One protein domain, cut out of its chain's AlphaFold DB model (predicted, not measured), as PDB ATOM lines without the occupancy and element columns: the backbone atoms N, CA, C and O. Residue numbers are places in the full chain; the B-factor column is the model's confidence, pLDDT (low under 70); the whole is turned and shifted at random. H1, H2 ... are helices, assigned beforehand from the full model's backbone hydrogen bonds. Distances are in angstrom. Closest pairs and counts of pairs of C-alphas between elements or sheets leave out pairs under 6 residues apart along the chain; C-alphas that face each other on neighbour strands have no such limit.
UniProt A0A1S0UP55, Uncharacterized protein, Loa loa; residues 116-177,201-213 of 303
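This is residues 116 to 177 and 201 to 213 of the 303 residues of an uncharacterized protein of Loa loa (UniProt A0A1S0UP55). Six short helices cluster in a small compact body, and a long tail sticks out from it, residues 116 to 129, adding much of the length. In the body H3 and H5 are side by side, and H2 is set crosswise to both. The printed part has 75 residues with six named helices, H1 to H6 in chain order, and no named strand; the class is all helix, with under half of the residues in named elements. The whole is loose, with a radius of gyration of the C-alphas of 15.0 A, and elongated, spanning 46 by 23 by 20 A.

Find C-alpha 148 at (2.938, -28.141, -29.779); from there H2, the longest helix, runs 10.5 A to residue 155. Before it look for H1, residues 140 to 143, 5.6 A. After it come H3, residues 160 to 166, 9.8 A, and H4, residues 170 to 173, 5.1 A. Past the cut, H5 takes residues 201 to 206, 8.7 A, and H6 residues 208 to 212, 7.7 A, ending at C-alpha 212, (1.739, -41.970, -19.387).

Start at H2: it is close to but not clearly touching H3, about perpendicular at 89 degrees, the closest C-alphas being Val 154 and Leu 160, 7.1 A. H3 touches H5 at a shallow tilt of 14 degrees, the same way, closest at the C-alphas of Val 163 and Thr 205, 5.8 A. H3 also touches H1, at the C-alphas of Leu 160 and Ala 141, 6.4 A. H4 and H6 are close but not clearly touching, with the C-alphas of Lys 172 and Leu 212 nearest at 7.9 A. H2 and H6 are apart. In H2, H3 and H5 every O i to N i+4 pair is within hydrogen-bond range; in H6 0 of 1 is, beside 2 of 2 O i to N i+3 pairs, and H1 and H4 are too short for an i+4 pair.

The C-alphas of Asn 119 and Arg 206, the two farthest apart, are 46.9 A apart. Residues 178 to 200 are not printed, and C-alphas 177 and 201 are 17.5 A apart across that cut. Of the links printed whole, each is tight. Look for pLDDT under 70 at residues 125 to 126 and 128 to 130.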
ATOM      1  N   SER A 116       7.454  -6.244 -31.267       79.94
ATOM      2  CA  SER A 116       8.685  -6.981 -31.543       79.94
ATOM      3  C   SER A 116       9.546  -7.054 -30.282       79.94
ATOM      4  O   SER A 116       9.242  -6.424 -29.270       79.94
ATOM      5  N   ARG A 117      10.644  -7.816 -30.329       76.44
ATOM      6  CA  ARG A 117      11.590  -7.894 -29.204       76.44
ATOM      7  C   ARG A 117      12.203  -6.528 -28.858       76.44
ATOM      8  O   ARG A 117      12.492  -6.290 -27.690       76.44
ATOM      9  N   ASP A 118      12.354  -5.656 -29.852       83.56
ATOM     10  CA  ASP A 118      12.932  -4.315 -29.707       83.56
ATOM     11  C   ASP A 118      11.865  -3.225 -29.486       83.56
ATOM     12  O   ASP A 118      12.203  -2.081 -29.194       83.56
ATOM     13  N   ASN A 119      10.578  -3.579 -29.597       85.75
ATOM     14  CA  ASN A 119       9.430  -2.693 -29.403       85.75
ATOM     15  C   ASN A 119       8.378  -3.384 -28.507       85.75
ATOM     16  O   ASN A 119       7.415  -3.964 -29.032       85.75
ATOM     17  N   PRO A 120       8.569  -3.387 -27.171       79.69
ATOM     18  CA  PRO A 120       7.629  -4.019 -26.252       79.69
ATOM     19  C   PRO A 120       6.305  -3.252 -26.257       79.69
ATOM     20  O   PRO A 120       6.297  -2.030 -26.160       79.69
ATOM     21  N   LEU A 121       5.176  -3.948 -26.363       82.38
ATOM     22  CA  LEU A 121       3.842  -3.356 -26.217       82.38
ATOM     23  C   LEU A 121       3.183  -3.853 -24.924       82.38
ATOM     24  O   LEU A 121       3.523  -4.946 -24.455       82.38
ATOM     25  N   PRO A 122       2.208  -3.102 -24.372       80.50
ATOM     26  CA  PRO A 122       1.392  -3.593 -23.275       80.50
ATOM     27  C   PRO A 122       0.752  -4.927 -23.668       80.50
ATOM     28  O   PRO A 122       0.112  -5.044 -24.716       80.50
ATOM     29  N   PHE A 123       0.923  -5.939 -22.824       76.62
ATOM     30  CA  PHE A 123       0.257  -7.217 -22.995       76.62
ATOM     31  C   PHE A 123      -1.219  -7.050 -22.646       76.62
ATOM     32  O   PHE A 123      -1.604  -7.069 -21.476       76.62
ATOM     33  N   ASP A 124      -2.045  -6.887 -23.676       71.88
ATOM     34  CA  ASP A 124      -3.489  -6.810 -23.523       71.88
ATOM     35  C   ASP A 124      -4.163  -8.090 -24.048       71.88
ATOM     36  O   ASP A 124      -4.335  -8.249 -25.263       71.88
ATOM     37  N   PRO A 125      -4.604  -8.999 -23.158       67.12
ATOM     38  CA  PRO A 125      -5.300 -10.219 -23.557       67.12
ATOM     39  C   PRO A 125      -6.660  -9.960 -24.229       67.12
ATOM     40  O   PRO A 125      -7.227 -10.888 -24.806       67.12
ATOM     41  N   SER A 126      -7.197  -8.734 -24.173       68.56
ATOM     42  CA  SER A 126      -8.443  -8.360 -24.849       68.56
ATOM     43  C   SER A 126      -8.269  -8.089 -26.347       68.56
ATOM     44  O   SER A 126      -9.204  -8.317 -27.115       68.56
ATOM     45  N   THR A 127      -7.073  -7.675 -26.780       72.19
ATOM     46  CA  THR A 127      -6.787  -7.348 -28.190       72.19
ATOM     47  C   THR A 127      -6.643  -8.592 -29.064       72.19
ATOM     48  O   THR A 127      -7.067  -8.592 -30.218       72.19
ATOM     49  N   ASN A 128      -6.082  -9.674 -28.514       69.50
ATOM     50  CA  ASN A 128      -5.957 -10.955 -29.202       69.50
ATOM     51  C   ASN A 128      -6.151 -12.135 -28.232       69.50
ATOM     52  O   ASN A 128      -5.175 -12.734 -27.768       69.50
ATOM     53  N   PRO A 129      -7.404 -12.517 -27.934       66.38
ATOM     54  CA  PRO A 129      -7.697 -13.593 -26.988       66.38
ATOM     55  C   PRO A 129      -7.206 -14.971 -27.460       66.38
ATOM     56  O   PRO A 129      -7.083 -15.883 -26.650       66.38
ATOM     57  N   SER A 130      -6.897 -15.137 -28.752       68.31
ATOM     58  CA  SER A 130      -6.383 -16.389 -29.321       68.31
ATOM     59  C   SER A 130      -4.901 -16.635 -29.041       68.31
ATOM     60  O   SER A 130      -4.409 -17.713 -29.364       68.31
ATOM     61  N   ILE A 131      -4.177 -15.677 -28.451       74.44
ATOM     62  CA  ILE A 131      -2.766 -15.868 -28.085       74.44
ATOM     63  C   ILE A 131      -2.612 -16.704 -26.807       74.44
ATOM     64  O   ILE A 131      -1.644 -17.446 -26.648       74.44
ATOM     65  N   LEU A 132      -3.590 -16.618 -25.903       77.00
ATOM     66  CA  LEU A 132      -3.548 -17.277 -24.605       77.00
ATOM     67  C   LEU A 132      -4.321 -18.593 -24.620       77.00
ATOM     68  O   LEU A 132      -5.434 -18.636 -25.145       77.00
ATOM     69  N   PRO A 133      -3.790 -19.655 -23.988       80.56
ATOM     70  CA  PRO A 133      -4.554 -20.875 -23.816       80.56
ATOM     71  C   PRO A 133      -5.798 -20.613 -22.955       80.56
ATOM     72  O   PRO A 133      -5.757 -19.806 -22.019       80.56
ATOM     73  N   PRO A 134      -6.903 -21.329 -23.212       81.06
ATOM     74  CA  PRO A 134      -8.125 -21.164 -22.439       81.06
ATOM     75  C   PRO A 134      -7.889 -21.532 -20.969       81.06
ATOM     76  O   PRO A 134      -7.413 -22.623 -20.648       81.06
ATOM     77  N   THR A 135      -8.259 -20.641 -20.048       73.06
ATOM     78  CA  THR A 135      -8.073 -20.872 -18.603       73.06
ATOM     79  C   THR A 135      -8.955 -22.005 -18.084       73.06
ATOM     80  O   THR A 135      -8.538 -22.780 -17.226       73.06
ATOM     81  N   HIS A 136     -10.165 -22.122 -18.634       73.06
ATOM     82  CA  HIS A 136     -11.117 -23.182 -18.325       73.06
ATOM     83  C   HIS A 136     -11.680 -23.724 -19.625       73.06
ATOM     84  O   HIS A 136     -12.358 -23.011 -20.361       73.06
ATOM     85  N   SER A 137     -11.418 -24.994 -19.899       77.44
ATOM     86  CA  SER A 137     -12.050 -25.700 -21.002       77.44
ATOM     87  C   SER A 137     -12.458 -27.093 -20.551       77.44
ATOM     88  O   SER A 137     -11.736 -27.770 -19.817       77.44
ATOM     89  N   TRP A 138     -13.637 -27.519 -21.002       78.19
ATOM     90  CA  TRP A 138     -14.093 -28.899 -20.857       78.19
ATOM     91  C   TRP A 138     -13.555 -29.816 -21.945       78.19
ATOM     92  O   TRP A 138     -13.723 -31.021 -21.808       78.19
ATOM     93  N   SER A 139     -12.945 -29.260 -22.999       86.00
ATOM     94  CA  SER A 139     -12.371 -30.052 -24.077       86.00
ATOM     95  C   SER A 139     -10.903 -29.735 -24.332       86.00
ATOM     96  O   SER A 139     -10.537 -28.568 -24.524       86.00
ATOM     97  N   ILE A 140     -10.081 -30.783 -24.413       89.50
ATOM     98  CA  ILE A 140      -8.654 -30.680 -24.734       89.50
ATOM     99  C   ILE A 140      -8.398 -30.070 -26.119       89.50
ATOM    100  O   ILE A 140      -7.362 -29.442 -26.330       89.50
ATOM    101  N   ALA A 141      -9.361 -30.178 -27.041       86.50
ATOM    102  CA  ALA A 141      -9.257 -29.641 -28.395       86.50
ATOM    103  C   ALA A 141      -8.967 -28.128 -28.415       86.50
ATOM    104  O   ALA A 141      -8.245 -27.648 -29.283       86.50
ATOM    105  N   HIS A 142      -9.448 -27.382 -27.417       87.69
ATOM    106  CA  HIS A 142      -9.206 -25.939 -27.327       87.69
ATOM    107  C   HIS A 142      -7.750 -25.584 -26.990       87.69
ATOM    108  O   HIS A 142      -7.339 -24.447 -27.191       87.69
ATOM    109  N   TYR A 143      -6.954 -26.535 -26.491       89.31
ATOM    110  CA  TYR A 143      -5.539 -26.316 -26.186       89.31
ATOM    111  C   TYR A 143      -4.612 -26.626 -27.366       89.31
ATOM    112  O   TYR A 143      -3.430 -26.296 -27.301       89.31
ATOM    113  N   VAL A 144      -5.120 -27.230 -28.447       90.62
ATOM    114  CA  VAL A 144      -4.306 -27.671 -29.594       90.62
ATOM    115  C   VAL A 144      -3.554 -26.501 -30.218       90.62
ATOM    116  O   VAL A 144      -2.361 -26.606 -30.469       90.62
ATOM    117  N   ASN A 145      -4.191 -25.343 -30.377       87.00
ATOM    118  CA  ASN A 145      -3.542 -24.176 -30.984       87.00
ATOM    119  C   ASN A 145      -2.391 -23.601 -30.139       87.00
ATOM    120  O   ASN A 145      -1.560 -22.872 -30.666       87.00
ATOM    121  N   HIS A 146      -2.317 -23.953 -28.854       87.69
ATOM    122  CA  HIS A 146      -1.348 -23.390 -27.913       87.69
ATOM    123  C   HIS A 146      -0.254 -24.378 -27.502       87.69
ATOM    124  O   HIS A 146       0.781 -23.959 -26.989       87.69
ATOM    125  N   LEU A 147      -0.473 -25.684 -27.685       90.69
ATOM    126  CA  LEU A 147       0.428 -26.730 -27.205       90.69
ATOM    127  C   LEU A 147       0.993 -27.543 -28.375       90.69
ATOM    128  O   LEU A 147       0.262 -28.364 -28.939       90.69
ATOM    129  N   PRO A 148       2.299 -27.411 -28.682       90.12
ATOM    130  CA  PRO A 148       2.938 -28.141 -29.779       90.12
ATOM    131  C   PRO A 148       2.751 -29.661 -29.687       90.12
ATOM    132  O   PRO A 148       2.521 -30.329 -30.686       90.12
ATOM    133  N   VAL A 149       2.770 -30.212 -28.472       92.56
ATOM    134  CA  VAL A 149       2.574 -31.650 -28.222       92.56
ATOM    135  C   VAL A 149       1.237 -32.137 -28.773       92.56
ATOM    136  O   VAL A 149       1.176 -33.175 -29.424       92.56
ATOM    137  N   LEU A 150       0.161 -31.384 -28.533       93.69
ATOM    138  CA  LEU A 150      -1.171 -31.759 -28.999       93.69
ATOM    139  C   LEU A 150      -1.305 -31.595 -30.514       93.69
ATOM    140  O   LEU A 150      -1.975 -32.414 -31.136       93.69
ATOM    141  N   GLN A 151      -0.651 -30.589 -31.103       92.81
ATOM    142  CA  GLN A 151      -0.603 -30.408 -32.559       92.81
ATOM    143  C   GLN A 151       0.017 -31.633 -33.221       92.81
ATOM    144  O   GLN A 151      -0.608 -32.247 -34.080       92.81
ATOM    145  N   VAL A 152       1.183 -32.064 -32.736       92.44
ATOM    146  CA  VAL A 152       1.869 -33.235 -33.288       92.44
ATOM    147  C   VAL A 152       1.056 -34.515 -33.078       92.44
ATOM    148  O   VAL A 152       0.970 -35.346 -33.978       92.44
ATOM    149  N   LEU A 153       0.399 -34.689 -31.927       93.06
ATOM    150  CA  LEU A 153      -0.485 -35.842 -31.711       93.06
ATOM    151  C   LEU A 153      -1.659 -35.868 -32.706       93.06
ATOM    152  O   LEU A 153      -1.991 -36.936 -33.228       93.06
ATOM    153  N   VAL A 154      -2.253 -34.712 -33.014       94.06
ATOM    154  CA  VAL A 154      -3.302 -34.589 -34.041       94.06
ATOM    155  C   VAL A 154      -2.747 -34.880 -35.435       94.06
ATOM    156  O   VAL A 154      -3.377 -35.614 -36.194       94.06
ATOM    157  N   GLU A 155      -1.554 -34.380 -35.764       91.44
ATOM    158  CA  GLU A 155      -0.875 -34.661 -37.038       91.44
ATOM    159  C   GLU A 155      -0.579 -36.155 -37.228       91.44
ATOM    160  O   GLU A 155      -0.741 -36.691 -38.324       91.44
ATOM    161  N   LEU A 156      -0.230 -36.863 -36.149       91.69
ATOM    162  CA  LEU A 156      -0.064 -38.322 -36.136       91.69
ATOM    163  C   LEU A 156      -1.389 -39.087 -36.311       91.69
ATOM    164  O   LEU A 156      -1.381 -40.313 -36.450       91.69
ATOM    165  N   GLY A 157      -2.528 -38.389 -36.308       92.50
ATOM    166  CA  GLY A 157      -3.861 -38.954 -36.491       92.50
ATOM    167  C   GLY A 157      -4.521 -39.434 -35.200       92.50
ATOM    168  O   GLY A 157      -5.341 -40.351 -35.253       92.50
ATOM    169  N   MET A 158      -4.144 -38.882 -34.042       94.38
ATOM    170  CA  MET A 158      -4.846 -39.126 -32.779       94.38
ATOM    171  C   MET A 158      -6.147 -38.314 -32.726       94.38
ATOM    172  O   MET A 158      -6.127 -37.093 -32.881       94.38
ATOM    173  N   ASP A 159      -7.273 -38.974 -32.457       93.75
ATOM    174  CA  ASP A 159      -8.554 -38.299 -32.245       93.75
ATOM    175  C   ASP A 159      -8.662 -37.823 -30.790       93.75
ATOM    176  O   ASP A 159      -8.984 -38.577 -29.867       93.75
ATOM    177  N   LEU A 160      -8.364 -36.541 -30.579       91.81
ATOM    178  CA  LEU A 160      -8.436 -35.920 -29.258       91.81
ATOM    179  C   LEU A 160      -9.867 -35.818 -28.717       91.81
ATOM    180  O   LEU A 160     -10.042 -35.798 -27.499       91.81
ATOM    181  N   PHE A 161     -10.882 -35.754 -29.583       90.81
ATOM    182  CA  PHE A 161     -12.273 -35.680 -29.147       90.81
ATOM    183  C   PHE A 161     -12.730 -37.020 -28.566       90.81
ATOM    184  O   PHE A 161     -13.325 -37.048 -27.485       90.81
ATOM    185  N   GLU A 162     -12.405 -38.128 -29.240       90.94
ATOM    186  CA  GLU A 162     -12.682 -39.475 -28.729       90.94
ATOM    187  C   GLU A 162     -11.952 -39.718 -27.403       90.94
ATOM    188  O   GLU A 162     -12.557 -40.176 -26.433       90.94
ATOM    189  N   VAL A 163     -10.671 -39.348 -27.329       92.06
ATOM    190  CA  VAL A 163      -9.841 -39.545 -26.134       92.06
ATOM    191  C   VAL A 163     -10.402 -38.802 -24.927       92.06
ATOM    192  O   VAL A 163     -10.508 -39.384 -23.847       92.06
ATOM    193  N   ASP A 164     -10.781 -37.541 -25.096       89.19
ATOM    194  CA  ASP A 164     -11.292 -36.702 -24.011       89.19
ATOM    195  C   ASP A 164     -12.721 -37.087 -23.592       89.19
ATOM    196  O   ASP A 164     -13.077 -37.013 -22.416       89.19
ATOM    197  N   SER A 165     -13.525 -37.580 -24.540       87.38
ATOM    198  CA  SER A 165     -14.871 -38.095 -24.265       87.38
ATOM    199  C   SER A 165     -14.836 -39.441 -23.539       87.38
ATOM    200  O   SER A 165     -15.624 -39.678 -22.624       87.38
ATOM    201  N   ALA A 166     -13.932 -40.335 -23.941       83.50
ATOM    202  CA  ALA A 166     -13.836 -41.683 -23.391       83.50
ATOM    203  C   ALA A 166     -13.041 -41.738 -22.083       83.50
ATOM    204  O   ALA A 166     -13.235 -42.649 -21.277       83.50
ATOM    205  N   THR A 167     -12.110 -40.803 -21.872       77.12
ATOM    206  CA  THR A 167     -11.169 -40.864 -20.753       77.12
ATOM    207  C   THR A 167     -10.933 -39.494 -20.131       77.12
ATOM    208  O   THR A 167     -10.743 -38.493 -20.808       77.12
ATOM    209  N   HIS A 168     -10.807 -39.447 -18.806       81.44
ATOM    210  CA  HIS A 168     -10.414 -38.227 -18.088       81.44
ATOM    211  C   HIS A 168      -8.898 -37.951 -18.157       81.44
ATOM    212  O   HIS A 168      -8.313 -37.374 -17.235       81.44
ATOM    213  N   ILE A 169      -8.229 -38.400 -19.225       88.56
ATOM    214  CA  ILE A 169      -6.774 -38.314 -19.384       88.56
ATOM    215  C   ILE A 169      -6.317 -36.961 -19.933       88.56
ATOM    216  O   ILE A 169      -5.138 -36.630 -19.807       88.56
ATOM    217  N   GLY A 170      -7.229 -36.155 -20.489       86.31
ATOM    218  CA  GLY A 170      -6.883 -34.919 -21.193       86.31
ATOM    219  C   GLY A 170      -5.998 -33.970 -20.373       86.31
ATOM    220  O   GLY A 170      -4.967 -33.498 -20.845       86.31
ATOM    221  N   ARG A 171      -6.297 -33.802 -19.078       87.31
ATOM    222  CA  ARG A 171      -5.476 -32.982 -18.161       87.31
ATOM    223  C   ARG A 171      -4.032 -33.461 -18.020       87.31
ATOM    224  O   ARG A 171      -3.160 -32.661 -17.700       87.31
ATOM    225  N   LYS A 172      -3.788 -34.764 -18.178       91.25
ATOM    226  CA  LYS A 172      -2.443 -35.343 -18.127       91.25
ATOM    227  C   LYS A 172      -1.725 -35.152 -19.460       91.25
ATOM    228  O   LYS A 172      -0.560 -34.791 -19.438       91.25
ATOM    229  N   LEU A 173      -2.429 -35.306 -20.585       92.06
ATOM    230  CA  LEU A 173      -1.861 -35.093 -21.924       92.06
ATOM    231  C   LEU A 173      -1.364 -33.658 -22.128       92.06
ATOM    232  O   LEU A 173      -0.280 -33.464 -22.661       92.06
ATOM    233  N   VAL A 174      -2.110 -32.666 -21.631       90.88
ATOM    234  CA  VAL A 174      -1.723 -31.241 -21.665       90.88
ATOM    235  C   VAL A 174      -0.385 -30.965 -20.966       90.88
ATOM    236  O   VAL A 174       0.294 -30.003 -21.308       90.88
ATOM    237  N   LYS A 175       0.000 -31.787 -19.983       91.50
ATOM    238  CA  LYS A 175       1.227 -31.602 -19.192       91.50
ATOM    239  C   LYS A 175       2.453 -32.293 -19.784       91.50
ATOM    240  O   LYS A 175       3.543 -32.094 -19.261       91.50
ATOM    241  N   LEU A 176       2.272 -33.136 -20.797       94.06
ATOM    242  CA  LEU A 176       3.375 -33.889 -21.381       94.06
ATOM    243  C   LEU A 176       4.297 -32.961 -22.162       94.06
ATOM    244  O   LEU A 176       3.841 -32.025 -22.816       94.06
ATOM    245  N   ASN A 177       5.589 -33.261 -22.130       92.94
ATOM    246  CA  ASN A 177       6.585 -32.645 -22.984       92.94
ATOM    247  C   ASN A 177       6.818 -33.499 -24.241       92.94
ATOM    248  O   ASN A 177       6.879 -34.728 -24.183       92.94
ATOM    249  N   GLY A 201      -1.580 -43.151 -34.723       94.56
ATOM    250  CA  GLY A 201      -2.687 -42.291 -34.285       94.56
ATOM    251  C   GLY A 201      -3.914 -43.072 -33.801       94.56
ATOM    252  O   GLY A 201      -4.424 -42.840 -32.703       94.56
ATOM    253  N   SER A 202      -4.334 -44.092 -34.560       94.81
ATOM    254  CA  SER A 202      -5.445 -44.981 -34.179       94.81
ATOM    255  C   SER A 202      -5.133 -45.827 -32.934       94.81
ATOM    256  O   SER A 202      -6.024 -46.143 -32.142       94.81
ATOM    257  N   TYR A 203      -3.875 -46.221 -32.735       95.38
ATOM    258  CA  TYR A 203      -3.448 -46.918 -31.525       95.38
ATOM    259  C   TYR A 203      -3.496 -46.001 -30.297       95.38
ATOM    260  O   TYR A 203      -4.091 -46.387 -29.292       95.38
ATOM    261  N   LEU A 204      -2.964 -44.778 -30.394       94.94
ATOM    262  CA  LEU A 204      -2.974 -43.791 -29.307       94.94
ATOM    263  C   LEU A 204      -4.387 -43.329 -28.946       94.94
ATOM    264  O   LEU A 204      -4.692 -43.165 -27.771       94.94
ATOM    265  N   THR A 205      -5.267 -43.186 -29.939       95.19
ATOM    266  CA  THR A 205      -6.687 -42.866 -29.713       95.19
ATOM    267  C   THR A 205      -7.345 -43.925 -28.832       95.19
ATOM    268  O   THR A 205      -8.013 -43.622 -27.846       95.19
ATOM    269  N   ARG A 206      -7.084 -45.201 -29.136       93.38
ATOM    270  CA  ARG A 206      -7.614 -46.322 -28.360       93.38
ATOM    271  C   ARG A 206      -6.909 -46.462 -27.008       93.38
ATOM    272  O   ARG A 206      -7.564 -46.820 -26.033       93.38
ATOM    273  N   ASN A 207      -5.606 -46.224 -26.916       94.50
ATOM    274  CA  ASN A 207      -4.851 -46.306 -25.666       94.50
ATOM    275  C   ASN A 207      -4.011 -45.041 -25.421       94.50
ATOM    276  O   ASN A 207      -2.796 -45.049 -25.631       94.50
ATOM    277  N   PRO A 208      -4.626 -43.974 -24.889       94.19
ATOM    278  CA  PRO A 208      -3.901 -42.749 -24.567       94.19
ATOM    279  C   PRO A 208      -3.024 -42.916 -23.312       94.19
ATOM    280  O   PRO A 208      -2.059 -42.179 -23.119       94.19
ATOM    281  N   TYR A 209      -3.302 -43.922 -22.470       94.25
ATOM    282  CA  TYR A 209      -2.506 -44.228 -21.276       94.25
ATOM    283  C   TYR A 209      -1.100 -44.726 -21.600       94.25
ATOM    284  O   TYR A 209      -0.235 -44.648 -20.732       94.25
ATOM    285  N   PHE A 210      -0.863 -45.205 -22.824       95.12
ATOM    286  CA  PHE A 210       0.469 -45.536 -23.327       95.12
ATOM    287  C   PHE A 210       1.469 -44.392 -23.096       95.12
ATOM    288  O   PHE A 210       2.560 -44.612 -22.585       95.12
ATOM    289  N   LEU A 211       1.056 -43.150 -23.373       94.94
ATOM    290  CA  LEU A 211       1.912 -41.968 -23.233       94.94
ATOM    291  C   LEU A 211       2.268 -41.645 -21.777       94.94
ATOM    292  O   LEU A 211       3.240 -40.938 -21.524       94.94
ATOM    293  N   LEU A 212       1.505 -42.169 -20.817       94.25
ATOM    294  CA  LEU A 212       1.739 -41.970 -19.387       94.25
ATOM    295  C   LEU A 212       2.591 -43.071 -18.757       94.25
ATOM    296  O   LEU A 212       2.938 -42.960 -17.586       94.25
ATOM    297  N   GLN A 213       2.866 -44.150 -19.486       94.44
ATOM    298  CA  GLN A 213       3.735 -45.210 -18.992       94.44
ATOM    299  C   GLN A 213       5.191 -44.765 -19.039       94.44
ATOM    300  O   GLN A 213       5.577 -43.938 -19.869       94.44
TER     301      GLN A 213